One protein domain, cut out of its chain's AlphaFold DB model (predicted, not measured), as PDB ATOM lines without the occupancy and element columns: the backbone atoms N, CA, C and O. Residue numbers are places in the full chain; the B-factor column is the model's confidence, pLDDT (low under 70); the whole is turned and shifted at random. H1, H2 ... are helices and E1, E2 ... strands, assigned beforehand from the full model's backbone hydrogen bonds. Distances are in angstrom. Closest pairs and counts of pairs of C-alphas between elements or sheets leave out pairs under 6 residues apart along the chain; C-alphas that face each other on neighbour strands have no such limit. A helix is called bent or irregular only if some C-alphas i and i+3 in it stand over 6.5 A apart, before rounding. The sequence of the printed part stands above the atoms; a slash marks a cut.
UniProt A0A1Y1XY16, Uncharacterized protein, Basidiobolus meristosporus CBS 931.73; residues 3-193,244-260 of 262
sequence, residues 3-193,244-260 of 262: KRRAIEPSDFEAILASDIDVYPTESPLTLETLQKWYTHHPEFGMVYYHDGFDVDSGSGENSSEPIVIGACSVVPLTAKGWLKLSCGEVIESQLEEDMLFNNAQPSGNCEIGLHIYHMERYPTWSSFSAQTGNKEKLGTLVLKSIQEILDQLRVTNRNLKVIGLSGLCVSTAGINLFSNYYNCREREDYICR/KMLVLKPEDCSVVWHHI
ATOM      1  N   LYS A   3     111.810 191.925 200.848       94.00
ATOM      2  CA  LYS A   3     112.402 191.672 202.160       94.00
ATOM      3  C   LYS A   3     113.572 192.624 202.399       94.00
ATOM      4  O   LYS A   3     114.102 193.234 201.468       94.00
ATOM      5  N   ARG A   4     113.959 192.738 203.667       95.88
ATOM      6  CA  ARG A   4     115.084 193.547 204.136       95.88
ATOM      7  C   ARG A   4     115.894 192.746 205.145       95.88
ATOM      8  O   ARG A   4     115.308 192.081 205.996       95.88
ATOM      9  N   ARG A   5     117.218 192.858 205.073       96.88
ATOM     10  CA  ARG A   5     118.149 192.429 206.126       96.88
ATOM     11  C   ARG A   5     119.104 193.565 206.487       96.88
ATOM     12  O   ARG A   5     119.178 194.556 205.753       96.88
ATOM     13  N   ALA A   6     119.803 193.411 207.608       97.75
ATOM     14  CA  ALA A   6     120.913 194.286 207.953       97.75
ATOM     15  C   ALA A   6     122.048 194.154 206.919       97.75
ATOM     16  O   ALA A   6     122.171 193.106 206.276       97.75
ATOM     17  N   ILE A   7     122.862 195.199 206.758       96.06
ATOM     18  CA  ILE A   7     124.152 195.080 206.062       96.06
ATOM     19  C   ILE A   7     125.054 194.181 206.912       96.06
ATOM     20  O   ILE A   7     125.181 194.371 208.120       96.06
ATOM     21  N   GLU A   8     125.668 193.196 206.272       95.00
ATOM     22  CA  GLU A   8     126.580 192.241 206.890       95.00
ATOM     23  C   GLU A   8     128.030 192.562 206.496       95.00
ATOM     24  O   GLU A   8     128.261 193.243 205.493       95.00
ATOM     25  N   PRO A   9     129.040 192.056 207.231       94.19
ATOM     26  CA  PRO A   9     130.441 192.303 206.890       94.19
ATOM     27  C   PRO A   9     130.834 191.913 205.459       94.19
ATOM     28  O   PRO A   9     131.712 192.543 204.875       94.19
ATOM     29  N   SER A  10     130.168 190.911 204.885       94.19
ATOM     30  CA  SER A  10     130.337 190.477 203.494       94.19
ATOM     31  C   SER A  10     129.880 191.515 202.459       94.19
ATOM     32  O   SER A  10     130.329 191.458 201.318       94.19
ATOM     33  N   ASP A  11     129.027 192.473 202.830       94.38
ATOM     34  CA  ASP A  11     128.548 193.529 201.931       94.38
ATOM     35  C   ASP A  11     129.478 194.760 201.910       94.38
ATOM     36  O   ASP A  11     129.391 195.589 201.000       94.38
ATOM     37  N   PHE A  12     130.356 194.919 202.911       94.56
ATOM     38  CA  PHE A  12     131.128 196.150 203.118       94.56
ATOM     39  C   PHE A  12     132.040 196.499 201.947       94.56
ATOM     40  O   PHE A  12     132.060 197.651 201.521       94.56
ATOM     41  N   GLU A  13     132.759 195.525 201.394       93.88
ATOM     42  CA  GLU A  13     133.657 195.773 200.261       93.88
ATOM     43  C   GLU A  13     132.895 196.287 199.035       93.88
ATOM     44  O   GLU A  13     133.341 197.229 198.383       93.88
ATOM     45  N   ALA A  14     131.715 195.726 198.753       92.31
ATOM     46  CA  ALA A  14     130.883 196.160 197.636       92.31
ATOM     47  C   ALA A  14     130.351 197.588 197.837       92.31
ATOM     48  O   ALA A  14     130.329 198.377 196.891       92.31
ATOM     49  N   ILE A  15     129.960 197.941 199.066       93.12
ATOM     50  CA  ILE A  15     129.507 199.296 199.409       93.12
ATOM     51  C   ILE A  15     130.649 200.303 199.252       93.12
ATOM     52  O   ILE A  15     130.466 201.324 198.594       93.12
ATOM     53  N   LEU A  16     131.828 200.005 199.805       93.50
ATOM     54  CA  LEU A  16     133.001 200.880 199.711       93.50
ATOM     55  C   LEU A  16     133.472 201.041 198.260       93.50
ATOM     56  O   LEU A  16     133.820 202.142 197.839       93.50
ATOM     57  N   ALA A  17     133.439 199.966 197.469       92.31
ATOM     58  CA  ALA A  17     133.756 200.036 196.046       92.31
ATOM     59  C   ALA A  17     132.763 200.928 195.281       92.31
ATOM     60  O   ALA A  17     133.182 201.713 194.432       92.31
ATOM     61  N   SER A  18     131.466 200.833 195.598       91.50
ATOM     62  CA  SER A  18     130.424 201.684 195.011       91.50
ATOM     63  C   SER A  18     130.599 203.161 195.383       91.50
ATOM     64  O   SER A  18     130.488 204.029 194.515       91.50
ATOM     65  N   ASP A  19     130.951 203.452 196.639       92.00
ATOM     66  CA  ASP A  19     131.240 204.812 197.106       92.00
ATOM     67  C   ASP A  19     132.434 205.426 196.358       92.00
ATOM     68  O   ASP A  19     132.304 206.478 195.734       92.00
ATOM     69  N   ILE A  20     133.566 204.716 196.286       92.00
ATOM     70  CA  ILE A  20     134.773 205.169 195.564       92.00
ATOM     71  C   ILE A  20     134.490 205.410 194.070       92.00
ATOM     72  O   ILE A  20     135.072 206.299 193.437       92.00
ATOM     73  N   ASP A  21     133.585 204.636 193.477       91.19
ATOM     74  CA  ASP A  21     133.200 204.764 192.072       91.19
ATOM     75  C   ASP A  21     132.392 206.048 191.780       91.19
ATOM     76  O   ASP A  21     132.365 206.520 190.639       91.19
ATOM     77  N   VAL A  22     131.768 206.666 192.790       90.69
ATOM     78  CA  VAL A  22     131.034 207.941 192.651       90.69
ATOM     79  C   VAL A  22     131.711 209.123 193.343       90.69
ATOM     80  O   VAL A  22     131.513 210.259 192.910       90.69
ATOM     81  N   TYR A  23     132.532 208.865 194.358       92.38
ATOM     82  CA  TYR A  23     133.195 209.857 195.195       92.38
ATOM     83  C   TYR A  23     134.627 209.414 195.552       92.38
ATOM     84  O   TYR A  23     134.909 208.970 196.663       92.38
ATOM     85  N   PRO A  24     135.570 209.532 194.599       90.06
ATOM     86  CA  PRO A  24     136.970 209.158 194.796       90.06
ATOM     87  C   PRO A  24     137.725 210.218 195.620       90.06
ATOM     88  O   PRO A  24     138.601 210.912 195.102       90.06
ATOM     89  N   THR A  25     137.340 210.392 196.882       87.12
ATOM     90  CA  THR A  25     137.968 211.340 197.814       87.12
ATOM     91  C   THR A  25     139.343 210.856 198.287       87.12
ATOM     92  O   THR A  25     139.647 209.663 198.257       87.12
ATOM     93  N   GLU A  26     140.187 211.783 198.746       84.88
ATOM     94  CA  GLU A  26     141.502 211.470 199.324       84.88
ATOM     95  C   GLU A  26     141.401 210.837 200.721       84.88
ATOM     96  O   GLU A  26     142.352 210.209 201.184       84.88
ATOM     97  N   SER A  27     140.245 210.970 201.379       87.12
ATOM     98  CA  SER A  27     139.960 210.390 202.698       87.12
ATOM     99  C   SER A  27     138.808 209.377 202.625       87.12
ATOM    100  O   SER A  27     137.753 209.621 203.216       87.12
ATOM    101  N   PRO A  28     138.959 208.264 201.878       89.62
ATOM    102  CA  PRO A  28     137.882 207.301 201.687       89.62
ATOM    103  C   PRO A  28     137.492 206.637 203.008       89.62
ATOM    104  O   PRO A  28     138.311 206.479 203.920       89.62
ATOM    105  N   LEU A  29     136.236 206.203 203.093       91.94
ATOM    106  CA  LEU A  29     135.768 205.442 204.240       91.94
ATOM    107  C   LEU A  29     136.515 204.102 204.333       91.94
ATOM    108  O   LEU A  29     136.789 203.444 203.329       91.94
ATOM    109  N   THR A  30     136.835 203.681 205.556       93.19
ATOM    110  CA  THR A  30     137.484 202.392 205.815       93.19
ATOM    111  C   THR A  30     136.471 201.342 206.261       93.19
ATOM    112  O   THR A  30     135.424 201.659 206.830       93.19
ATOM    113  N   LEU A  31     136.816 200.066 206.071       94.44
ATOM    114  CA  LEU A  31     136.024 198.940 206.573       94.44
ATOM    115  C   LEU A  31     135.838 199.000 208.098       94.44
ATOM    116  O   LEU A  31     134.745 198.737 208.588       94.44
ATOM    117  N   GLU A  32     136.873 199.417 208.831       94.50
ATOM    118  CA  GLU A  32     136.807 199.636 210.281       94.50
ATOM    119  C   GLU A  32     135.775 200.710 210.650       94.50
ATOM    120  O   GLU A  32     134.987 200.529 211.577       94.50
ATOM    121  N   THR A  33     135.717 201.810 209.893       93.75
ATOM    122  CA  THR A  33     134.730 202.871 210.145       93.75
ATOM    123  C   THR A  33     133.309 202.375 209.891       93.75
ATOM    124  O   THR A  33     132.420 202.609 210.710       93.75
ATOM    125  N   LEU A  34     133.096 201.639 208.796       94.12
ATOM    126  CA  LEU A  34     131.787 201.078 208.464       94.12
ATOM    127  C   LEU A  34     131.334 200.041 209.509       94.12
ATOM    128  O   LEU A  34     130.178 200.053 209.928       94.12
ATOM    129  N   GLN A  35     132.250 199.197 209.999       94.75
ATOM    130  CA  GLN A  35     132.005 198.287 211.124       94.75
ATOM    131  C   GLN A  35     131.591 199.037 212.389       94.75
ATOM    132  O   GLN A  35     130.619 198.662 213.051       94.75
ATOM    133  N   LYS A  36     132.305 200.118 212.710       95.31
ATOM    134  CA  LYS A  36     132.046 200.940 213.893       95.31
ATOM    135  C   LYS A  36     130.615 201.485 213.894       95.31
ATOM    136  O   LYS A  36     129.912 201.334 214.889       95.31
ATOM    137  N   TRP A  37     130.133 202.012 212.766       95.06
ATOM    138  CA  TRP A  37     128.768 202.554 212.642       95.06
ATOM    139  C   TRP A  37     127.664 201.549 212.978       95.06
ATOM    140  O   TRP A  37     126.639 201.924 213.545       95.06
ATOM    141  N   TYR A  38     127.884 200.273 212.667       94.50
ATOM    142  CA  TYR A  38     126.896 199.210 212.846       94.50
ATOM    143  C   TYR A  38     127.077 198.399 214.126       94.50
ATOM    144  O   TYR A  38     126.412 197.381 214.305       94.50
ATOM    145  N   THR A  39     127.931 198.857 215.043       94.00
ATOM    146  CA  THR A  39     128.185 198.149 216.305       94.00
ATOM    147  C   THR A  39     126.944 198.108 217.201       94.00
ATOM    148  O   THR A  39     126.657 197.069 217.791       94.00
ATOM    149  N   HIS A  40     126.184 199.209 217.291       94.81
ATOM    150  CA  HIS A  40     125.018 199.293 218.187       94.81
ATOM    151  C   HIS A  40     123.684 199.027 217.500       94.81
ATOM    152  O   HIS A  40     122.815 198.412 218.112       94.81
ATOM    153  N   HIS A  41     123.525 199.490 216.255       96.62
ATOM    154  CA  HIS A  41     122.262 199.407 215.509       96.62
ATOM    155  C   HIS A  41     122.502 198.975 214.054       96.62
ATOM    156  O   HIS A  41     122.371 199.791 213.131       96.62
ATOM    157  N   PRO A  42     122.898 197.711 213.816       97.56
ATOM    158  CA  PRO A  42     123.165 197.197 212.471       97.56
ATOM    159  C   PRO A  42     121.949 197.279 211.537       97.56
ATOM    160  O   PRO A  42     122.100 197.334 210.318       97.56
ATOM    161  N   GLU A  43     120.733 197.336 212.078       98.00
ATOM    162  CA  GLU A  43     119.491 197.427 211.321       98.00
ATOM    163  C   GLU A  43     119.337 198.721 210.507       98.00
ATOM    164  O   GLU A  43     118.512 198.738 209.590       98.00
ATOM    165  N   PHE A  44     120.115 199.775 210.797       98.31
ATOM    166  CA  PHE A  44     120.179 200.996 209.977       98.31
ATOM    167  C   PHE A  44     120.969 200.813 208.676       98.31
ATOM    168  O   PHE A  44     120.786 201.590 207.734       98.31
ATOM    169  N   GLY A  45     121.789 199.768 208.585       98.12
ATOM    170  CA  GLY A  45     122.294 199.272 207.319       98.12
ATOM    171  C   GLY A  45     121.236 198.373 206.699       98.12
ATOM    172  O   GLY A  45     120.805 197.409 207.316       98.12
ATOM    173  N   MET A  46     120.769 198.673 205.494       98.12
ATOM    174  CA  MET A  46     119.625 197.995 204.890       98.12
ATOM    175  C   MET A  46     119.989 197.427 203.528       98.12
ATOM    176  O   MET A  46     120.275 198.183 202.602       98.12
ATOM    177  N   VAL A  47     119.881 196.109 203.380       97.50
ATOM    178  CA  VAL A  47     119.913 195.431 202.081       97.50
ATOM    179  C   VAL A  47     118.504 194.977 201.732       97.50
ATOM    180  O   VAL A  47     117.874 194.231 202.487       97.50
ATOM    181  N   TYR A  48     118.006 195.430 200.585       96.38
ATOM    182  CA  TYR A  48     116.693 195.076 200.060       96.38
ATOM    183  C   TYR A  48     116.832 193.958 199.042       96.38
ATOM    184  O   TYR A  48     117.604 194.067 198.088       96.38
ATOM    185  N   TYR A  49     116.045 192.904 199.212       94.44
ATOM    186  CA  TYR A  49     116.087 191.742 198.339       94.44
ATOM    187  C   TYR A  49     114.699 191.141 198.145       94.44
ATOM    188  O   TYR A  49     113.761 191.417 198.896       94.44
ATOM    189  N   HIS A  50     114.558 190.299 197.133       89.81
ATOM    190  CA  HIS A  50     113.419 189.404 197.018       89.81
ATOM    191  C   HIS A  50     113.917 187.976 196.831       89.81
ATOM    192  O   HIS A  50     114.978 187.755 196.253       89.81
ATOM    193  N   ASP A  51     113.151 187.006 197.323       85.88
ATOM    194  CA  ASP A  51     113.413 185.610 196.980       85.88
ATOM    195  C   ASP A  51     113.288 185.489 195.455       85.88
ATOM    196  O   ASP A  51     112.337 186.039 194.878       85.88
ATOM    197  N   GLY A  52     114.289 184.881 194.809       68.75
ATOM    198  CA  GLY A  52     114.345 184.748 193.359       68.75
ATOM    199  C   GLY A  52     113.031 184.216 192.789       68.75
ATOM    200  O   GLY A  52     112.326 183.428 193.421       68.75
ATOM    201  N   PHE A  53     112.679 184.691 191.599       62.00
ATOM    202  CA  PHE A  53     111.635 184.049 190.817       62.00
ATOM    203  C   PHE A  53     112.296 182.960 189.982       62.00
ATOM    204  O   PHE A  53     113.399 183.171 189.482       62.00
ATOM    205  N   ASP A  54     111.615 181.827 189.835       53.25
ATOM    206  CA  ASP A  54     111.969 180.787 188.872       53.25
ATOM    207  C   ASP A  54     111.817 181.408 187.475       53.25
ATOM    208  O   ASP A  54     110.734 181.445 186.887       53.25
ATOM    209  N   VAL A  55     112.865 182.079 186.995       50.25
ATOM    210  CA  VAL A  55     112.872 182.616 185.640       50.25
ATOM    211  C   VAL A  55     113.164 181.419 184.771       50.25
ATOM    212  O   VAL A  55     114.331 181.073 184.659       50.25
ATOM    213  N   ASP A  56     112.098 180.800 184.262       48.84
ATOM    214  CA  ASP A  56     111.963 179.759 183.228       48.84
ATOM    215  C   ASP A  56     113.238 179.511 182.389       48.84
ATOM    216  O   ASP A  56     113.325 179.771 181.187       48.84
ATOM    217  N   SER A  57     114.285 179.045 183.059       46.84
ATOM    218  CA  SER A  57     115.580 178.732 182.496       46.84
ATOM    219  C   SER A  57     115.487 177.246 182.275       46.84
ATOM    220  O   SER A  57     115.433 176.482 183.232       46.84
ATOM    221  N   GLY A  58     115.451 176.812 181.016       51.41
ATOM    222  CA  GLY A  58     115.437 175.396 180.626       51.41
ATOM    223  C   GLY A  58     116.645 174.569 181.109       51.41
ATOM    224  O   GLY A  58     116.897 173.490 180.582       51.41
ATOM    225  N   SER A  59     117.395 175.061 182.090       50.25
ATOM    226  CA  SER A  59     118.389 174.385 182.909       50.25
ATOM    227  C   SER A  59     117.851 174.335 184.342       50.25
ATOM    228  O   SER A  59     117.858 175.351 185.031       50.25
ATOM    229  N   GLY A  60     117.357 173.169 184.768       49.09
ATOM    230  CA  GLY A  60     116.699 172.935 186.062       49.09
ATOM    231  C   GLY A  60     117.601 173.033 187.298       49.09
ATOM    232  O   GLY A  60     117.604 172.126 188.126       49.09
ATOM    233  N   GLU A  61     118.351 174.122 187.438       52.97
ATOM    234  CA  GLU A  61     118.995 174.514 188.685       52.97
ATOM    235  C   GLU A  61     118.193 175.661 189.300       52.97
ATOM    236  O   GLU A  61     118.344 176.825 188.936       52.97
ATOM    237  N   ASN A  62     117.320 175.306 190.243       52.31
ATOM    238  CA  ASN A  62     116.632 176.251 191.116       52.31
ATOM    239  C   ASN A  62     117.680 177.011 191.947       52.31
ATOM    240  O   ASN A  62     117.993 176.598 193.068       52.31
ATOM    241  N   SER A  63     118.240 178.111 191.436       56.22
ATOM    242  CA  SER A  63     119.048 178.995 192.274       56.22
ATOM    243  C   SER A  63     118.105 179.698 193.251       56.22
ATOM    244  O   SER A  63     117.427 180.667 192.915       56.22
ATOM    245  N   SER A  64     118.038 179.179 194.473       70.06
ATOM    246  CA  SER A  64     117.252 179.709 195.592       70.06
ATOM    247  C   SER A  64     117.865 180.969 196.214       70.06
ATOM    248  O   SER A  64     117.427 181.413 197.277       70.06
ATOM    249  N   GLU A  65     118.881 181.548 195.574       82.44
ATOM    250  CA  GLU A  65     119.579 182.707 196.102       82.44
ATOM    251  C   GLU A  65     118.710 183.974 196.018       82.44
ATOM    252  O   GLU A  65     118.068 184.247 194.996       82.44
ATOM    253  N   PRO A  66     118.659 184.771 197.097       88.75
ATOM    254  CA  PRO A  66     117.957 186.044 197.088       88.75
ATOM    255  C   PRO A  66     118.541 187.030 196.071       88.75
ATOM    256  O   PRO A  66     119.745 187.275 196.038       88.75
ATOM    257  N   ILE A  67     117.674 187.681 195.297       90.31
ATOM    258  CA  ILE A  67     118.073 188.737 194.366       90.31
ATOM    259  C   ILE A  67     118.066 190.067 195.113       90.31
ATOM    260  O   ILE A  67     117.010 190.582 195.497       90.31
ATOM    261  N   VAL A  68     119.252 190.642 195.307       92.75
ATOM    262  CA  VAL A  68     119.412 191.972 195.902       92.75
ATOM    263  C   VAL A  68     119.006 193.039 194.888       92.75
ATOM    264  O   VAL A  68     119.412 192.990 193.727       92.75
ATOM    265  N   ILE A  69     118.199 194.012 195.312       94.06
ATOM    266  CA  ILE A  69     117.661 195.076 194.446       94.06
ATOM    267  C   ILE A  69     118.114 196.482 194.840       94.06
ATOM    268  O   ILE A  69     118.001 197.417 194.046       94.06
ATOM    269  N   GLY A  70     118.643 196.650 196.047       95.50
ATOM    270  CA  GLY A  70     119.225 197.909 196.483       95.50
ATOM    271  C   GLY A  70     119.774 197.830 197.895       95.50
ATOM    272  O   GLY A  70     119.509 196.874 198.628       95.50
ATOM    273  N   ALA A  71     120.504 198.867 198.275       97.06
ATOM    274  CA  ALA A  71     121.081 199.013 199.599       97.06
ATOM    275  C   ALA A  71     120.964 200.462 200.086       97.06
ATOM    276  O   ALA A  71     120.875 201.402 199.292       97.06
ATOM    277  N   CYS A  72     120.948 200.646 201.401       98.00
ATOM    278  CA  CYS A  72     121.000 201.948 202.049       98.00
ATOM    279  C   CYS A  72     121.820 201.849 203.337       98.00
ATOM    280  O   CYS A  72     121.558 200.981 204.163       98.00
ATOM    281  N   SER A  73     122.791 202.739 203.501       97.81
ATOM    282  CA  SER A  73     123.637 202.876 204.681       97.81
ATOM    283  C   SER A  73     123.222 204.142 205.422       97.81
ATOM    284  O   SER A  73     123.367 205.246 204.889       97.81
ATOM    285  N   VAL A  74     122.671 203.987 206.626       98.50
ATOM    286  CA  VAL A  74     122.299 205.106 207.499       98.50
ATOM    287  C   VAL A  74     123.161 205.049 208.749       98.50
ATOM    288  O   VAL A  74     123.242 204.014 209.402       98.50
ATOM    289  N   VAL A  75     123.777 206.172 209.095       98.25
ATOM    290  CA  VAL A  75     124.566 206.347 210.310       98.25
ATOM    291  C   VAL A  75     123.679 207.020 211.356       98.25
ATOM    292  O   VAL A  75     123.320 208.194 211.188       98.25
ATOM    293  N   PRO A  76     123.263 206.298 212.410       97.81
ATOM    294  CA  PRO A  76     122.519 206.887 213.508       97.81
ATOM    295  C   PRO A  76     123.494 207.622 214.438       97.81
ATOM    296  O   PRO A  76     124.447 207.044 214.961       97.81
ATOM    297  N   LEU A  77     123.260 208.913 214.649       97.94
ATOM    298  CA  LEU A  77     124.166 209.810 215.363       97.94
ATOM    299  C   LEU A  77     123.504 210.388 216.610       97.94
ATOM    300  O   LEU A  77     122.294 210.621 216.641       97.94
ATOM    301  N   THR A  78     124.310 210.676 217.629       97.06
ATOM    302  CA  THR A  78     123.878 211.524 218.746       97.06
ATOM    303  C   THR A  78     123.619 212.948 218.254       97.06
ATOM    304  O   THR A  78     124.081 213.341 217.179       97.06
ATOM    305  N   ALA A  79     122.929 213.767 219.051       96.69
ATOM    306  CA  ALA A  79     122.697 215.169 218.699       96.69
ATOM    307  C   ALA A  79     123.997 215.936 218.398       96.69
ATOM    308  O   ALA A  79     124.090 216.662 217.408       96.69
ATOM    309  N   LYS A  80     125.029 215.699 219.216       96.06
ATOM    310  CA  LYS A  80     126.375 216.250 219.033       96.06
ATOM    311  C   LYS A  80     127.006 215.771 217.724       96.06
ATOM    312  O   LYS A  80     127.514 216.597 216.972       96.06
ATOM    313  N   GLY A  81     126.984 214.462 217.467       97.31
ATOM    314  CA  GLY A  81     127.572 213.878 216.260       97.31
ATOM    315  C   GLY A  81     126.918 214.395 214.984       97.31
ATOM    316  O   GLY A  81     127.602 214.826 214.059       97.31
ATOM    317  N   TRP A  82     125.585 214.427 214.966       98.06
ATOM    318  CA  TRP A  82     124.818 214.897 213.818       98.06
ATOM    319  C   TRP A  82     125.052 216.375 213.526       98.06
ATOM    320  O   TRP A  82     125.256 216.737 212.368       98.06
ATOM    321  N   LEU A  83     125.070 217.226 214.557       97.19
ATOM    322  CA  LEU A  83     125.352 218.648 214.376       97.19
ATOM    323  C   LEU A  83     126.742 218.846 213.766       97.19
ATOM    324  O   LEU A  83     126.838 219.470 212.718       97.19
ATOM    325  N   LYS A  84     127.780 218.238 214.356       97.69
ATOM    326  CA  LYS A  84     129.162 218.353 213.869       97.69
ATOM    327  C   LYS A  84     129.331 217.900 212.422       97.69
ATOM    328  O   LYS A  84     130.008 218.566 211.646       97.69
ATOM    329  N   LEU A  85     128.726 216.771 212.059       97.62
ATOM    330  CA  LEU A  85     128.805 216.254 210.694       97.62
ATOM    331  C   LEU A  85     128.044 217.160 209.717       97.62
ATOM    332  O   LEU A  85     128.552 217.510 208.656       97.62
ATOM    333  N   SER A  86     126.826 217.575 210.077       97.38
ATOM    334  CA  SER A  86     125.969 218.376 209.193       97.38
ATOM    335  C   SER A  86     126.454 219.815 208.987       97.38
ATOM    336  O   SER A  86     126.166 220.385 207.933       97.38
ATOM    337  N   CYS A  87     127.221 220.378 209.926       96.62
ATOM    338  CA  CYS A  87     127.896 221.670 209.771       96.62
ATOM    339  C   CYS A  87     129.336 221.561 209.227       96.62
ATOM    340  O   CYS A  87     130.037 222.569 209.150       96.62
ATOM    341  N   GLY A  88     129.795 220.360 208.856       95.31
ATOM    342  CA  GLY A  88     131.127 220.151 208.285       95.31
ATOM    343  C   GLY A  88     132.292 220.344 209.262       95.31
ATOM    344  O   GLY A  88     133.426 220.507 208.821       95.31
ATOM    345  N   GLU A  89     132.047 220.327 210.578       96.69
ATOM    346  CA  GLU A  89     133.116 220.308 211.592       96.69
ATOM    347  C   GLU A  89     133.887 218.982 211.596       96.69
ATOM    348  O   GLU A  89     135.054 218.949 211.986       96.69
ATOM    349  N   VAL A  90     133.225 217.892 211.205       96.31
ATOM    350  CA  VAL A  90     133.822 216.564 211.022       96.31
ATOM    351  C   VAL A  90     133.328 215.958 209.714       96.31
ATOM    352  O   VAL A  90     132.247 216.304 209.240       96.31
ATOM    353  N   ILE A  91     134.101 215.026 209.163       94.50
ATOM    354  CA  ILE A  91     133.687 214.166 208.042       94.50
ATOM    355  C   ILE A  91     133.328 212.761 208.537       94.50
ATOM    356  O   ILE A  91     133.579 212.402 209.690       94.50
ATOM    357  N   GLU A  92     132.764 211.934 207.662       93.94
ATOM    358  CA  GLU A  92     132.270 210.593 207.978       93.94
ATOM    359  C   GLU A  92     133.350 209.688 208.600       93.94
ATOM    360  O   GLU A  92     133.084 208.974 209.569       93.94
ATOM    361  N   SER A  93     134.591 209.761 208.107       92.56
ATOM    362  CA  SER A  93     135.727 208.979 208.623       92.56
ATOM    363  C   SER A  93     136.216 209.413 210.012       92.56
ATOM    364  O   SER A  93     136.961 208.677 210.654       92.56
ATOM    365  N   GLN A  94     135.774 210.575 210.503       95.06
ATOM    366  CA  GLN A  94     136.148 211.149 211.802       95.06
ATOM    367  C   GLN A  94     135.065 210.962 212.877       95.06
ATOM    368  O   GLN A  94     135.186 211.489 213.983       95.06
ATOM    369  N   LEU A  95     133.976 210.254 212.567       95.00
ATOM    370  CA  LEU A  95     132.914 209.985 213.532       95.00
ATOM    371  C   LEU A  95     133.421 209.045 214.623       95.00
ATOM    372  O   LEU A  95     133.669 207.870 214.363       95.00
ATOM    373  N   GLU A  96     133.556 209.557 215.842       94.44
ATOM    374  CA  GLU A  96     133.990 208.793 217.013       94.44
ATOM    375  C   GLU A  96     132.824 208.115 217.743       94.44
ATOM    376  O   GLU A  96     131.655 208.430 217.526       94.44
ATOM    377  N   GLU A  97     133.147 207.186 218.640       93.62
ATOM    378  CA  GLU A  97     132.171 206.381 219.388       93.62
ATOM    379  C   GLU A  97     131.130 207.225 220.150       93.62
ATOM    380  O   GLU A  97     129.949 206.892 220.167       93.62
ATOM    381  N   ASP A  98     131.527 208.364 220.734       93.75
ATOM    382  CA  ASP A  98     130.619 209.268 221.461       93.75
ATOM    383  C   ASP A  98     129.675 210.071 220.540       93.75
ATOM    384  O   ASP A  98     128.741 210.736 221.002       93.75
ATOM    385  N   MET A  99     129.915 210.025 219.229       96.25
ATOM    386  CA  MET A  99     129.077 210.640 218.199       96.25
ATOM    387  C   MET A  99     128.064 209.656 217.610       96.25
ATOM    388  O   MET A  99     127.082 210.093 217.008       96.25
ATOM    389  N   LEU A 100     128.267 208.353 217.809       96.38
ATOM    390  CA  LEU A 100     127.374 207.302 217.337       96.38
ATOM    391  C   LEU A 100     126.233 207.081 218.330       96.38
ATOM    392  O   LEU A 100     126.414 207.046 219.549       96.38
ATOM    393  N   PHE A 101     125.018 206.954 217.809       96.25
ATOM    394  CA  PHE A 101     123.849 206.749 218.648       96.25
ATOM    395  C   PHE A 101     123.866 205.347 219.267       96.25
ATOM    396  O   PHE A 101     123.992 204.343 218.570       96.25
ATOM    397  N   ASN A 102     123.649 205.266 220.579       95.06
ATOM    398  CA  ASN A 102     123.514 204.006 221.305       95.06
ATOM    399  C   ASN A 102     122.255 204.046 222.182       95.06
ATOM    400  O   ASN A 102     122.198 204.792 223.163       95.06
ATOM    401  N   ASN A 103     121.257 203.226 221.837       93.75
ATOM    402  CA  ASN A 103     119.963 203.184 222.526       93.75
ATOM    403  C   ASN A 103     120.034 202.432 223.867       93.75
ATOM    404  O   ASN A 103     119.116 202.530 224.676       93.75
ATOM    405  N   ALA A 104     121.115 201.682 224.119       89.69
ATOM    406  CA  ALA A 104     121.347 200.986 225.382       89.69
ATOM    407  C   ALA A 104     121.864 201.916 226.495       89.69
ATOM    408  O   ALA A 104     121.981 201.479 227.638       89.69
ATOM    409  N   GLN A 105     122.160 203.188 226.188       82.62
ATOM    410  CA  GLN A 105     122.603 204.197 227.155       82.62
ATOM    411  C   GLN A 105     121.472 205.204 227.463       82.62
ATOM    412  O   GLN A 105     121.371 206.253 226.823       82.62
ATOM    413  N   PRO A 106     120.595 204.911 228.443       57.66
ATOM    414  CA  PRO A 106     119.349 205.650 228.656       57.66
ATOM    415  C   PRO A 106     119.501 207.056 229.260       57.66
ATOM    416  O   PRO A 106     118.549 207.829 229.215       57.66
ATOM    417  N   SER A 107     120.650 207.431 229.831       55.53
ATOM    418  CA  SER A 107     120.788 208.684 230.597       55.53
ATOM    419  C   SER A 107     121.118 209.939 229.772       55.53
ATOM    420  O   SER A 107     121.455 210.966 230.355       55.53
ATOM    421  N   GLY A 108     121.000 209.900 228.439       63.19
ATOM    422  CA  GLY A 108     121.251 211.084 227.602       63.19
ATOM    423  C   GLY A 108     120.915 210.967 226.112       63.19
ATOM    424  O   GLY A 108     120.749 211.989 225.457       63.19
ATOM    425  N   ASN A 109     120.745 209.756 225.572       74.81
ATOM    426  CA  ASN A 109     120.467 209.538 224.146       74.81
ATOM    427  C   ASN A 109     118.960 209.472 223.840       74.81
ATOM    428  O   ASN A 109     118.451 208.468 223.348       74.81
ATOM    429  N   CYS A 110     118.215 210.540 224.125       91.75
ATOM    430  CA  CYS A 110     116.821 210.661 223.665       91.75
ATOM    431  C   CYS A 110     116.703 211.366 222.309       91.75
ATOM    432  O   CYS A 110     115.597 211.563 221.822       91.75
ATOM    433  N   GLU A 111     117.818 211.746 221.695       96.12
ATOM    434  CA  GLU A 111     117.856 212.456 220.422       96.12
ATOM    435  C   GLU A 111     118.751 211.703 219.444       96.12
ATOM    436  O   GLU A 111     119.881 211.339 219.776       96.12
ATOM    437  N   ILE A 112     118.231 211.474 218.240       97.56
ATOM    438  CA  ILE A 112     118.927 210.787 217.156       97.56
ATOM    439  C   ILE A 112     118.903 211.649 215.897       97.56
ATOM    440  O   ILE A 112     117.846 212.076 215.427       97.56
ATOM    441  N   GLY A 113     120.079 211.914 215.344       98.44
ATOM    442  CA  GLY A 113     120.227 212.439 213.996       98.44
ATOM    443  C   GLY A 113     120.487 211.299 213.020       98.44
ATOM    444  O   GLY A 113     121.208 210.358 213.339       98.44
ATOM    445  N   LEU A 114     119.897 211.366 211.832       98.69
ATOM    446  CA  LEU A 114     120.059 210.338 210.807       98.69
ATOM    447  C   LEU A 114     120.910 210.890 209.667       98.69
ATOM    448  O   LEU A 114     120.551 211.895 209.053       98.69
ATOM    449  N   HIS A 115     122.033 210.251 209.362       98.69
ATOM    450  CA  HIS A 115     122.844 210.597 208.198       98.69
ATOM    451  C   HIS A 115     122.816 209.451 207.189       98.69
ATOM    452  O   HIS A 115     123.265 208.352 207.492       98.69
ATOM    453  N   ILE A 116     122.264 209.667 205.999       98.44
ATOM    454  CA  ILE A 116     122.306 208.663 204.931       98.44
ATOM    455  C   ILE A 116     123.643 208.827 204.213       98.44
ATOM    456  O   ILE A 116     123.831 209.794 203.475       98.44
ATOM    457  N   TYR A 117     124.533 207.866 204.429       97.12
ATOM    458  CA  TYR A 117     125.852 207.826 203.809       97.12
ATOM    459  C   TYR A 117     125.769 207.333 202.361       97.12
ATOM    460  O   TYR A 117     126.231 207.998 201.442       97.12
ATOM    461  N   HIS A 118     125.109 206.191 202.141       95.81
ATOM    462  CA  HIS A 118     125.008 205.573 200.815       95.81
ATOM    463  C   HIS A 118     123.584 205.124 200.537       95.81
ATOM    464  O   HIS A 118     122.918 204.567 201.408       95.81
ATOM    465  N   MET A 119     123.114 205.318 199.312       96.06
ATOM    466  CA  MET A 119     121.863 204.733 198.846       96.06
ATOM    467  C   MET A 119     122.010 204.340 197.390       96.06
ATOM    468  O   MET A 119     122.268 205.181 196.529       96.06
ATOM    469  N   GLU A 120     121.770 203.067 197.109       94.56
ATOM    470  CA  GLU A 120     121.976 202.515 195.786       94.56
ATOM    471  C   GLU A 120     120.804 201.653 195.346       94.56
ATOM    472  O   GLU A 120     120.267 200.824 196.083       94.56
ATOM    473  N   ARG A 121     120.424 201.859 194.088       93.56
ATOM    474  CA  ARG A 121     119.439 201.051 193.388       93.56
ATOM    475  C   ARG A 121     120.168 200.184 192.372       93.56
ATOM    476  O   ARG A 121     120.679 200.718 191.388       93.56
ATOM    477  N   TYR A 122     120.155 198.871 192.577       92.69
ATOM    478  CA  TYR A 122     120.822 197.937 191.677       92.69
ATOM    479  C   TYR A 122     120.040 197.729 190.369       92.69
ATOM    480  O   TYR A 122     118.829 197.973 190.323       92.69
ATOM    481  N   PRO A 123     120.698 197.263 189.286       90.75
ATOM    482  CA  PRO A 123     120.051 197.050 187.986       90.75
ATOM    483  C   PRO A 123     118.821 196.128 188.035       90.75
ATOM    484  O   PRO A 123     117.850 196.335 187.304       90.75
ATOM    485  N   THR A 124     118.829 195.156 188.948       89.88
ATOM    486  CA  THR A 124     117.740 194.204 189.228       89.88
ATOM    487  C   THR A 124     116.442 194.872 189.692       89.88
ATOM    488  O   THR A 124     115.365 194.295 189.532       89.88
ATOM    489  N   TRP A 125     116.495 196.114 190.189       89.38
ATOM    490  CA  TRP A 125     115.320 196.876 190.616       89.38
ATOM    491  C   TRP A 125     114.257 197.020 189.525       89.38
ATOM    492  O   TRP A 125     113.058 196.907 189.796       89.38
ATOM    493  N   SER A 126     114.681 197.313 188.291       87.75
ATOM    494  CA  SER A 126     113.761 197.548 187.173       87.75
ATOM    495  C   SER A 126     112.978 196.280 186.838       87.75
ATOM    496  O   SER A 126     111.757 196.337 186.693       87.75
ATOM    497  N   SER A 127     113.666 195.136 186.800       87.31
ATOM    498  CA  SER A 127     113.055 193.821 186.586       87.31
ATOM    499  C   SER A 127     112.080 193.478 187.710       87.31
ATOM    500  O   SER A 127     110.930 193.139 187.437       87.31
ATOM    501  N   PHE A 128     112.491 193.666 188.967       86.69
ATOM    502  CA  PHE A 128     111.628 193.465 190.131       86.69
ATOM    503  C   PHE A 128     110.357 194.328 190.069       86.69
ATOM    504  O   PHE A 128     109.250 193.824 190.269       86.69
ATOM    505  N   SER A 129     110.495 195.622 189.759       86.94
ATOM    506  CA  SER A 129     109.368 196.563 189.687       86.94
ATOM    507  C   SER A 129     108.377 196.171 188.589       86.94
ATOM    508  O   SER A 129     107.167 196.182 188.812       86.94
ATOM    509  N   ALA A 130     108.885 195.785 187.414       87.19
ATOM    510  CA  ALA A 130     108.060 195.346 186.293       87.19
ATOM    511  C   ALA A 130     107.302 194.046 186.608       87.19
ATOM    512  O   ALA A 130     106.109 193.956 186.334       87.19
ATOM    513  N   GLN A 131     107.975 193.066 187.217       85.50
ATOM    514  CA  GLN A 131     107.400 191.750 187.511       85.50
ATOM    515  C   GLN A 131     106.384 191.785 188.654       85.50
ATOM    516  O   GLN A 131     105.341 191.142 188.584       85.50
ATOM    517  N   THR A 132     106.670 192.538 189.715       85.00
ATOM    518  CA  THR A 132     105.798 192.595 190.899       85.00
ATOM    519  C   THR A 132     104.710 193.660 190.801       85.00
ATOM    520  O   THR A 132     103.835 193.726 191.662       85.00
ATOM    521  N   GLY A 133     104.778 194.534 189.792       85.56
ATOM    522  CA  GLY A 133     103.951 195.736 189.719       85.56
ATOM    523  C   GLY A 133     104.264 196.753 190.822       85.56
ATOM    524  O   GLY A 133     103.488 197.692 191.022       85.56
ATOM    525  N   ASN A 134     105.375 196.584 191.551       84.12
ATOM    526  CA  ASN A 134     105.780 197.506 192.598       84.12
ATOM    527  C   ASN A 134     106.194 198.850 191.980       84.12
ATOM    528  O   ASN A 134     107.151 198.941 191.215       84.12
ATOM    529  N   LYS A 135     105.447 199.904 192.322       87.31
ATOM    530  CA  LYS A 135     105.697 201.288 191.886       87.31
ATOM    531  C   LYS A 135     106.359 202.139 192.965       87.31
ATOM    532  O   LYS A 135     106.561 203.338 192.766       87.31
ATOM    533  N   GLU A 136     106.631 201.557 194.126       89.56
ATOM    534  CA  GLU A 136     107.235 202.272 195.231       89.56
ATOM    535  C   GLU A 136     108.677 202.653 194.892       89.56
ATOM    536  O   GLU A 136     109.421 201.891 194.283       89.56
ATOM    537  N   LYS A 137     109.073 203.870 195.261       92.31
ATOM    538  CA  LYS A 137     110.442 204.349 195.066       92.31
ATOM    539  C   LYS A 137     111.317 203.830 196.205       92.31
ATOM    540  O   LYS A 137     110.881 203.859 197.354       92.31
ATOM    541  N   LEU A 138     112.570 203.470 195.909       93.12
ATOM    542  CA  LEU A 138     113.542 203.049 196.930       93.12
ATOM    543  C   LEU A 138     113.641 204.056 198.089       93.12
ATOM    544  O   LEU A 138     113.631 203.649 199.242       93.12
ATOM    545  N   GLY A 139     113.639 205.361 197.798       95.69
ATOM    546  CA  GLY A 139     113.650 206.388 198.843       95.69
ATOM    547  C   GLY A 139     112.464 206.285 199.815       95.69
ATOM    548  O   GLY A 139     112.648 206.352 201.022       95.69
ATOM    549  N   THR A 140     111.247 206.034 199.321       96.50
ATOM    550  CA  THR A 140     110.074 205.831 200.192       96.50
ATOM    551  C   THR A 140     110.210 204.571 201.041       96.50
ATOM    552  O   THR A 140     109.893 204.601 202.228       96.50
ATOM    553  N   LEU A 141     110.715 203.484 200.452       95.69
ATOM    554  CA  LEU A 141     110.962 202.233 201.173       95.69
ATOM    555  C   LEU A 141     111.973 202.430 202.302       95.69
ATOM    556  O   LEU A 141     111.710 202.010 203.422       95.69
ATOM    557  N   VAL A 142     113.058 203.161 202.036       97.69
ATOM    558  CA  VAL A 142     114.050 203.534 203.050       97.69
ATOM    559  C   VAL A 142     113.414 204.303 204.203       97.69
ATOM    560  O   VAL A 142     113.639 203.947 205.354       97.69
ATOM    561  N   LEU A 143     112.580 205.309 203.927       98.31
ATOM    562  CA  LEU A 143     111.915 206.074 204.989       98.31
ATOM    563  C   LEU A 143     110.987 205.206 205.851       98.31
ATOM    564  O   LEU A 143     110.967 205.359 207.071       98.31
ATOM    565  N   LYS A 144     110.244 204.281 205.234       97.75
ATOM    566  CA  LYS A 144     109.398 203.325 205.963       97.75
ATOM    567  C   LYS A 144     110.230 202.392 206.839       97.75
ATOM    568  O   LYS A 144     109.911 202.228 208.010       97.75
ATOM    569  N   SER A 145     111.315 201.835 206.302       98.12
ATOM    570  CA  SER A 145     112.210 200.964 207.068       98.12
ATOM    571  C   SER A 145     112.890 201.701 208.223       98.12
ATOM    572  O   SER A 145     112.976 201.149 209.314       98.12
ATOM    573  N   ILE A 146     113.293 202.963 208.036       98.62
ATOM    574  CA  ILE A 146     113.795 203.811 209.127       98.62
ATOM    575  C   ILE A 146     112.728 203.984 210.215       98.62
ATOM    576  O   ILE A 146     113.031 203.825 211.393       98.62
ATOM    577  N   GLN A 147     111.479 204.278 209.847       98.44
ATOM    578  CA  GLN A 147     110.395 204.417 210.820       98.44
ATOM    579  C   GLN A 147     110.152 203.119 211.610       98.44
ATOM    580  O   GLN A 147     109.984 203.181 212.825       98.44
ATOM    581  N   GLU A 148     110.176 201.955 210.955       98.38
ATOM    582  CA  GLU A 148     110.046 200.652 211.623       98.38
ATOM    583  C   GLU A 148     111.164 200.417 212.651       98.38
ATOM    584  O   GLU A 148     110.892 199.966 213.764       98.38
ATOM    585  N   ILE A 149     112.408 200.760 212.303       98.38
ATOM    586  CA  ILE A 149     113.559 200.680 213.213       98.38
ATOM    587  C   ILE A 149     113.353 201.617 214.408       98.38
ATOM    588  O   ILE A 149     113.473 201.202 215.558       98.38
ATOM    589  N   LEU A 150     112.980 202.874 214.157       98.00
ATOM    590  CA  LEU A 150     112.736 203.857 215.215       98.00
ATOM    591  C   LEU A 150     111.614 203.421 216.163       98.00
ATOM    592  O   LEU A 150     111.729 203.619 217.372       98.00
ATOM    593  N   ASP A 151     110.544 202.816 215.646       97.88
ATOM    594  CA  ASP A 151     109.454 202.288 216.471       97.88
ATOM    595  C   ASP A 151     109.925 201.148 217.381       97.88
ATOM    596  O   ASP A 151     109.527 201.099 218.546       97.88
ATOM    597  N   GLN A 152     110.822 200.280 216.902       96.88
ATOM    598  CA  GLN A 152     111.444 199.243 217.732       96.88
ATOM    599  C   GLN A 152     112.325 199.853 218.828       96.88
ATOM    600  O   GLN A 152     112.193 199.488 219.996       96.88
ATOM    601  N   LEU A 153     113.162 200.837 218.492       95.81
ATOM    602  CA  LEU A 153     114.014 201.527 219.468       95.81
ATOM    603  C   LEU A 153     113.196 202.285 220.526       95.81
ATOM    604  O   LEU A 153     113.583 202.337 221.697       95.81
ATOM    605  N   ARG A 154     112.028 202.818 220.151       95.75
ATOM    606  CA  ARG A 154     111.098 203.509 221.059       95.75
ATOM    607  C   ARG A 154     110.434 202.597 222.087       95.75
ATOM    608  O   ARG A 154     109.935 203.102 223.096       95.75
ATOM    609  N   VAL A 155     110.454 201.275 221.894       95.25
ATOM    610  CA  VAL A 155     109.969 200.317 222.904       95.25
ATOM    611  C   VAL A 155     110.771 200.453 224.199       95.25
ATOM    612  O   VAL A 155     110.185 200.472 225.285       95.25
ATOM    613  N   THR A 156     112.094 200.599 224.092       93.19
ATOM    614  CA  THR A 156     113.006 200.759 225.235       93.19
ATOM    615  C   THR A 156     113.334 202.221 225.534       93.19
ATOM    616  O   THR A 156     113.591 202.558 226.688       93.19
ATOM    617  N   ASN A 157     113.249 203.109 224.541       93.50
ATOM    618  CA  ASN A 157     113.499 204.543 224.678       93.50
ATOM    619  C   ASN A 157     112.291 205.368 224.215       93.50
ATOM    620  O   ASN A 157     112.267 205.949 223.130       93.50
ATOM    621  N   ARG A 158     111.257 205.431 225.060       93.38
ATOM    622  CA  ARG A 158     109.970 206.076 224.726       93.38
ATOM    623  C   ARG A 158     110.070 207.566 224.397       93.38
ATOM    624  O   ARG A 158     109.160 208.106 223.779       93.38
ATOM    625  N   ASN A 159     111.150 208.214 224.823       93.69
ATOM    626  CA  ASN A 159     111.390 209.636 224.602       93.69
ATOM    627  C   ASN A 159     112.302 209.897 223.395       93.69
ATOM    628  O   ASN A 159     112.721 211.038 223.224       93.69
ATOM    629  N   LEU A 160     112.618 208.876 222.586       96.38
ATOM    630  CA  LEU A 160     113.467 209.013 221.405       96.38
ATOM    631  C   LEU A 160     112.830 209.931 220.351       96.38
ATOM    632  O   LEU A 160     111.764 209.625 219.799       96.38
ATOM    633  N   LYS A 161     113.541 211.011 220.038       97.00
ATOM    634  CA  LYS A 161     113.194 212.031 219.050       97.00
ATOM    635  C   LYS A 161     114.188 212.036 217.904       97.00
ATOM    636  O   LYS A 161     115.397 212.031 218.137       97.00
ATOM    637  N   VAL A 162     113.685 212.106 216.680       98.19
ATOM    638  CA  VAL A 162     114.520 212.339 215.501       98.19
ATOM    639  C   VAL A 162     114.727 213.840 215.362       98.19
ATOM    640  O   VAL A 162     113.776 214.591 215.165       98.19
ATOM    641  N   ILE A 163     115.976 214.284 215.457       98.00
ATOM    642  CA  ILE A 163     116.321 215.713 215.411       98.00
ATOM    643  C   ILE A 163     116.694 216.203 214.012       98.00
ATOM    644  O   ILE A 163     116.893 217.398 213.808       98.00
ATOM    645  N   GLY A 164     116.789 215.295 213.042       98.25
ATOM    646  CA  GLY A 164     117.022 215.655 211.655       98.25
ATOM    647  C   GLY A 164     117.513 214.506 210.787       98.25
ATOM    648  O   GLY A 164     117.841 213.417 211.263       98.25
ATOM    649  N   LEU A 165     117.549 214.780 209.489       98.75
ATOM    650  CA  LEU A 165     118.071 213.902 208.451       98.75
ATOM    651  C   LEU A 165     119.111 214.669 207.631       98.75
ATOM    652  O   LEU A 165     118.919 215.842 207.324       98.75
ATOM    653  N   SER A 166     120.220 214.027 207.284       98.62
ATOM    654  CA  SER A 166     121.283 214.633 206.478       98.62
ATOM    655  C   SER A 166     121.895 213.637 205.493       98.62
ATOM    656  O   SER A 166     121.664 212.434 205.613       98.62
ATOM    657  N   GLY A 167     122.649 214.135 204.519       98.19
ATOM    658  CA  GLY A 167     123.452 213.320 203.607       98.19
ATOM    659  C   GLY A 167     124.400 214.183 202.776       98.19
ATOM    660  O   GLY A 167     123.986 215.231 202.263       98.19
ATOM    661  N   LEU A 168     125.651 213.739 202.624       97.56
ATOM    662  CA  LEU A 168     126.603 214.336 201.690       97.56
ATOM    663  C   LEU A 168     126.316 213.810 200.278       97.56
ATOM    664  O   LEU A 168     126.667 212.701 199.891       97.56
ATOM    665  N   CYS A 169     125.611 214.610 199.487       97.81
ATOM    666  CA  CYS A 169     125.152 214.209 198.167       97.81
ATOM    667  C   CYS A 169     126.205 214.534 197.101       97.81
ATOM    668  O   CYS A 169     126.368 215.692 196.711       97.81
ATOM    669  N   VAL A 170     126.861 213.492 196.592       96.00
ATOM    670  CA  VAL A 170     127.979 213.560 195.626       96.00
ATOM    671  C   VAL A 170     127.559 213.310 194.171       96.00
ATOM    672  O   VAL A 170     128.333 213.514 193.241       96.00
ATOM    673  N   SER A 171     126.308 212.894 193.939       95.75
ATOM    674  CA  SER A 171     125.762 212.619 192.603       95.75
ATOM    675  C   SER A 171     124.491 213.418 192.322       95.75
ATOM    676  O   SER A 171     123.713 213.722 193.227       95.75
ATOM    677  N   THR A 172     124.207 213.696 191.046       95.75
ATOM    678  CA  THR A 172     122.966 214.375 190.629       95.75
ATOM    679  C   THR A 172     121.714 213.618 191.079       95.75
ATOM    680  O   THR A 172     120.718 214.234 191.455       95.75
ATOM    681  N   ALA A 173     121.755 212.283 191.073       95.12
ATOM    682  CA  ALA A 173     120.648 211.454 191.542       95.12
ATOM    683  C   ALA A 173     120.412 211.620 193.053       95.12
ATOM    684  O   ALA A 173     119.272 211.851 193.459       95.12
ATOM    685  N   GLY A 174     121.479 211.577 193.861       97.06
ATOM    686  CA  GLY A 174     121.413 211.816 195.305       97.06
ATOM    687  C   GLY A 174     120.922 213.226 195.634       97.06
ATOM    688  O   GLY A 174     119.966 213.384 196.390       97.06
ATOM    689  N   ILE A 175     121.477 214.248 194.971       98.06
ATOM    690  CA  ILE A 175     121.056 215.649 195.133       98.06
ATOM    691  C   ILE A 175     119.572 215.815 194.794       98.06
ATOM    692  O   ILE A 175     118.847 216.470 195.539       98.06
ATOM    693  N   ASN A 176     119.093 215.215 193.701       97.56
ATOM    694  CA  ASN A 176     117.683 215.297 193.321       97.56
ATOM    695  C   ASN A 176     116.769 214.586 194.324       97.56
ATOM    696  O   ASN A 176     115.698 215.105 194.636       97.56
ATOM    697  N   LEU A 177     117.173 213.422 194.841       97.44
ATOM    698  CA  LEU A 177     116.428 212.732 195.892       97.44
ATOM    699  C   LEU A 177     116.319 213.616 197.140       97.44
ATOM    700  O   LEU A 177     115.217 213.892 197.607       97.44
ATOM    701  N   PHE A 178     117.439 214.116 197.651       98.50
ATOM    702  CA  PHE A 178     117.452 214.898 198.882       98.50
ATOM    703  C   PHE A 178     116.777 216.257 198.717       98.50
ATOM    704  O   PHE A 178     115.900 216.616 199.496       98.50
ATOM    705  N   SER A 179     117.147 217.016 197.691       98.00
ATOM    706  CA  SER A 179     116.686 218.394 197.528       98.00
ATOM    707  C   SER A 179     115.245 218.481 197.024       98.00
ATOM    708  O   SER A 179     114.468 219.277 197.553       98.00
ATOM    709  N   ASN A 180     114.866 217.650 196.044       97.31
ATOM    710  CA  ASN A 180     113.558 217.766 195.391       97.31
ATOM    711  C   ASN A 180     112.510 216.838 196.005       97.31
ATOM    712  O   ASN A 180     111.347 217.219 196.088       97.31
ATOM    713  N   TYR A 181     112.890 215.620 196.411       97.19
ATOM    714  CA  TYR A 181     111.934 214.664 196.974       97.19
ATOM    715  C   TYR A 181     111.836 214.782 198.498       97.19
ATOM    716  O   TYR A 181     110.746 214.989 199.018       97.19
ATOM    717  N   TYR A 182     112.962 214.729 199.216       98.25
ATOM    718  CA  TYR A 182     112.990 214.902 200.675       98.25
ATOM    719  C   TYR A 182     112.955 216.359 201.131       98.25
ATOM    720  O   TYR A 182     112.909 216.618 202.330       98.25
ATOM    721  N   ASN A 183     112.976 217.313 200.205       98.12
ATOM    722  CA  ASN A 183     112.971 218.740 200.506       98.12
ATOM    723  C   ASN A 183     114.104 219.203 201.449       98.12
ATOM    724  O   ASN A 183     113.987 220.236 202.101       98.12
ATOM    725  N   CYS A 184     115.212 218.459 201.510       98.44
ATOM    726  CA  CYS A 184     116.399 218.840 202.267       98.44
ATOM    727  C   CYS A 184     117.020 220.106 201.662       98.44
ATOM    728  O   CYS A 184     116.884 220.390 200.460       98.44
ATOM    729  N   ARG A 185     117.721 220.871 202.494       97.81
ATOM    730  CA  ARG A 185     118.371 222.119 202.095       97.81
ATOM    731  C   ARG A 185     119.806 222.136 202.577       97.81
ATOM    732  O   ARG A 185     120.110 221.651 203.661       97.81
ATOM    733  N   GLU A 186     120.666 222.704 201.752       96.81
ATOM    734  CA  GLU A 186     121.975 223.131 202.226       96.81
ATOM    735  C   GLU A 186     121.766 224.314 203.176       96.81
ATOM    736  O   GLU A 186     120.823 225.096 202.994       96.81
ATOM    737  N   ARG A 187     122.575 224.400 204.227       95.06
ATOM    738  CA  ARG A 187     122.401 225.374 205.304       95.06
ATOM    739  C   ARG A 187     123.523 226.402 205.258       95.06
ATOM    740  O   ARG A 187     124.601 226.134 204.748       95.06
ATOM    741  N   GLU A 188     123.244 227.611 205.732       90.56
ATOM    742  CA  GLU A 188     124.184 228.737 205.618       90.56
ATOM    743  C   GLU A 188     125.456 228.552 206.458       90.56
ATOM    744  O   GLU A 188     126.494 229.123 206.133       90.56
ATOM    745  N   ASP A 189     125.379 227.745 207.516       88.50
ATOM    746  CA  ASP A 189     126.499 227.368 208.376       88.50
ATOM    747  C   ASP A 189     127.514 226.462 207.670       88.50
ATOM    748  O   ASP A 189     128.695 226.509 208.012       88.50
ATOM    749  N   TYR A 190     127.098 225.698 206.653       94.69
ATOM    750  CA  TYR A 190     128.007 224.854 205.886       94.69
ATOM    751  C   TYR A 190     127.607 224.686 204.419       94.69
ATOM    752  O   TYR A 190     126.602 224.065 204.072       94.69
ATOM    753  N   ILE A 191     128.485 225.174 203.540       94.81
ATOM    754  CA  ILE A 191     128.422 224.949 202.097       94.81
ATOM    755  C   ILE A 191     129.603 224.070 201.706       94.81
ATOM    756  O   ILE A 191     130.751 224.511 201.775       94.81
ATOM    757  N   CYS A 192     129.326 222.852 201.240       93.94
ATOM    758  CA  CYS A 192     130.378 221.949 200.782       93.94
ATOM    759  C   CYS A 192     131.046 222.514 199.516       93.94
ATOM    760  O   CYS A 192     130.375 222.835 198.528       93.94
ATOM    761  N   ARG A 193     132.376 222.653 199.545       93.38
ATOM    762  CA  ARG A 193     133.180 223.236 198.452       93.38
ATOM    763  C   ARG A 193     133.936 222.195 197.639       93.38
ATOM    764  O   ARG A 193     134.941 222.504 196.999       93.38
ATOM    765  N   LYS A 244     126.966 218.345 197.968       97.62
ATOM    766  CA  LYS A 244     126.073 219.126 198.834       97.62
ATOM    767  C   LYS A 244     125.797 218.390 200.128       97.62
ATOM    768  O   LYS A 244     125.224 217.305 200.083       97.62
ATOM    769  N   MET A 245     126.106 219.015 201.259       98.06
ATOM    770  CA  MET A 245     125.564 218.577 202.540       98.06
ATOM    771  C   MET A 245     124.115 219.054 202.623       98.06
ATOM    772  O   MET A 245     123.841 220.247 202.742       98.06
ATOM    773  N   LEU A 246     123.169 218.131 202.465       98.56
ATOM    774  CA  LEU A 246     121.745 218.449 202.460       98.56
ATOM    775  C   LEU A 246     121.128 218.006 203.778       98.56
ATOM    776  O   LEU A 246     121.195 216.835 204.133       98.56
ATOM    777  N   VAL A 247     120.510 218.955 204.479       98.50
ATOM    778  CA  VAL A 247     120.035 218.798 205.854       98.50
ATOM    779  C   VAL A 247     118.547 219.117 205.932       98.50
ATOM    780  O   VAL A 247     118.066 220.111 205.379       98.50
ATOM    781  N   LEU A 248     117.816 218.302 206.675       98.44
ATOM    782  CA  LEU A 248     116.409 218.466 206.992       98.44
ATOM    783  C   LEU A 248     116.226 218.447 208.509       98.44
ATOM    784  O   LEU A 248     116.694 217.528 209.181       98.44
ATOM    785  N   LYS A 249     115.531 219.452 209.031       97.69
ATOM    786  CA  LYS A 249     115.169 219.601 210.439       97.69
ATOM    787  C   LYS A 249     113.668 219.334 210.636       97.69
ATOM    788  O   LYS A 249     112.905 219.457 209.671       97.69
ATOM    789  N   PRO A 250     113.220 218.957 211.846       97.44
ATOM    790  CA  PRO A 250     111.821 218.624 212.123       97.44
ATOM    791  C   PRO A 250     110.819 219.729 211.762       97.44
ATOM    792  O   PRO A 250     109.686 219.438 211.390       97.44
ATOM    793  N   GLU A 251     111.229 220.993 211.846       96.75
ATOM    794  CA  GLU A 251     110.409 222.155 211.503       96.75
ATOM    795  C   GLU A 251     110.225 222.382 209.991       96.75
ATOM    796  O   GLU A 251     109.335 223.135 209.589       96.75
ATOM    797  N   ASP A 252     111.031 221.746 209.136       97.00
ATOM    798  CA  ASP A 252     110.907 221.904 207.688       97.00
ATOM    799  C   ASP A 252     109.713 221.114 207.137       97.00
ATOM    800  O   ASP A 252     109.472 219.964 207.497       97.00
ATOM    801  N   CYS A 253     109.004 221.671 206.155       96.94
ATOM    802  CA  CYS A 253     107.982 220.914 205.437       96.94
ATOM    803  C   CYS A 253     108.638 219.840 204.550       96.94
ATOM    804  O   CYS A 253     109.388 220.175 203.634       96.94
ATOM    805  N   SER A 254     108.359 218.554 204.786       97.94
ATOM    806  CA  SER A 254     108.938 217.462 203.994       97.94
ATOM    807  C   SER A 254     108.085 216.194 203.985       97.94
ATOM    808  O   SER A 254     107.402 215.865 204.956       97.94
ATOM    809  N   VAL A 255     108.176 215.425 202.892       96.81
ATOM    810  CA  VAL A 255     107.629 214.060 202.813       96.81
ATOM    811  C   VAL A 255     108.283 213.120 203.830       96.81
ATOM    812  O   VAL A 255     107.638 212.181 204.284       96.81
ATOM    813  N   VAL A 256     109.528 213.387 204.238       98.00
ATOM    814  CA  VAL A 256     110.242 212.588 205.245       98.00
ATOM    815  C   VAL A 256     109.421 212.508 206.526       98.00
ATOM    816  O   VAL A 256     109.179 211.410 207.013       98.00
ATOM    817  N   TRP A 257     108.886 213.634 207.000       97.75
ATOM    818  CA  TRP A 257     108.100 213.707 208.238       97.75
ATOM    819  C   TRP A 257     106.684 213.132 208.126       97.75
ATOM    820  O   TRP A 257     106.020 212.917 209.135       97.75
ATOM    821  N   HIS A 258     106.221 212.819 206.911       96.06
ATOM    822  CA  HIS A 258     105.003 212.025 206.723       96.06
ATOM    823  C   HIS A 258     105.250 210.530 206.970       96.06
ATOM    824  O   HIS A 258     104.313 209.793 207.273       96.06
ATOM    825  N   HIS A 259     106.497 210.078 206.821       97.00
ATOM    826  CA  HIS A 259     106.897 208.686 207.015       97.00
ATOM    827  C   HIS A 259     107.578 208.457 208.361       97.00
ATOM    828  O   HIS A 259     107.309 207.449 209.005       97.00
ATOM    829  N   ILE A 260     108.433 209.388 208.776       96.81
ATOM    830  CA  ILE A 260     109.201 209.331 210.012       96.81
ATOM    831  C   ILE A 260     108.568 210.281 211.018       96.81
ATOM    832  O   ILE A 260     108.516 211.490 210.797       96.81
TER     833      ILE A 260
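This is residues 3 to 193 and 244 to 260 of the 262 residues of an uncharacterized protein of Basidiobolus meristosporus CBS 931.73 (UniProt A0A1Y1XY16). A twisted sheet of six strands forms the core, with H4, H5 and H6 packed over one of its faces and H1 and H3 over the other; the sheet curls round the long helix H5, and H2 sits beside H1. The long link between E2 and E3, residues 51 to 66, reaches away from this body as an arm along the longest axis, and its residues 56 to 61 stick out, while small H7 packs on H5. The printed part has 208 residues with seven named helices and six named strands, along the chain E1 H1 H2 E2 E3 H3 E4 H4 H5 E5 H6 E6 H7. The sheet's order is E1 E2 E3 E4 E5 E6 and it is mixed, with E4 and E5 parallel and the other neighbours antiparallel; the class is mixed, helices and strands. The whole is compact, with a radius of gyration of the C-alphas of 17.7 A and spans of 59 by 40 by 35 A.

E1, residues 3 to 6, begins at C-alpha 3 at (112.402, 191.672, 202.160). H1, residues 9 to 22, is 21.2 A long and irregular, with C-alphas 10 and 13 7.0 A apart; H2 is residues 31 to 37. E2, residues 45 to 50, is 16.8 A long, and E3, residues 67 to 77, is 30.4 A long. H3, residues 79 to 86, comes before E4, residues 111 to 121, 29.4 A long, which bends by 52 degrees at residue 117. H4 is residues 124 to 132. H5, residues 138 to 156, runs 28.4 A from C-alpha 138 at (113.542, 203.049, 196.930). E5, residues 161 to 169, is 24.2 A long, and H6 is residues 172 to 181. After the cut come E6, residues 244 to 248, and H7, residues 256 to 259, ending with C-alpha 259 at (106.897, 208.686, 207.015).

The edge strand E1 is antiparallel to E2, with N 3 and O 49 at 2.8 A. E2 and E3 form a hairpin, with N 46 and O 72 at 2.8 A. E3 and E4 are antiparallel, with N 73 and O 118 at 2.8 A. E4 and E5 are parallel, with N 166 and O 114 at 2.8 A; E4, H4, H5 and E5 make a strand-helix-strand unit, two parallel strands joined through helices, with a right-handed crossover. E5 and the edge strand E6 are antiparallel, with N 169 and O 244 at 2.8 A. The arrangement has three layers, helices on both faces of a sheet: H4, H5 and H6 are on one face of the sheet E1 E2 E3 E4 E5 E6, and H1 and H3 are on the other. H1, at a height of 9.8 A over the sheet, runs across the strands, at 87 degrees to E3 on the local plane. On the same face H3, at a height of 7.7 A, is over E4; the closest C-alphas, of Trp 82 and Gly 113, are 5.2 A apart. H1 and H2 touch, about perpendicular at 76 degrees, closest at the C-alphas of Phe 12 and Leu 31, 6.6 A. H2 only grazes the sheet, with residues 34 to 37. On the opposite face H4 is over E3, and H6, at a height of 8.5 A, is over E5 and runs along the strands, at 18 degrees to E5 on the local plane. H5, on the same face, touches H7 with residues 143 to 147 alone, closest at the C-alphas of Lys 144 and His 259, 6.0 A. H7 only grazes the sheet, with residues 256 to 257. Every O i to N i+4 pair is within hydrogen-bond range in H2, H3, H4 and H6; in H1 8 of 10 are and in H5 14 of 15, and H7 is too short for such a pair.

The two C-alphas farthest apart are those of Gly 58 and Ser 107, 60.3 A. Residues 194 to 243 are not printed, and C-alphas 193 and 244 are 8.2 A apart across this cut. Of the links that are printed whole, E2 to E3 and H3 to E4 are long. Mean pLDDT of the printed part is 91.7; residues 52 to 63 and 106 to 108 are under 70.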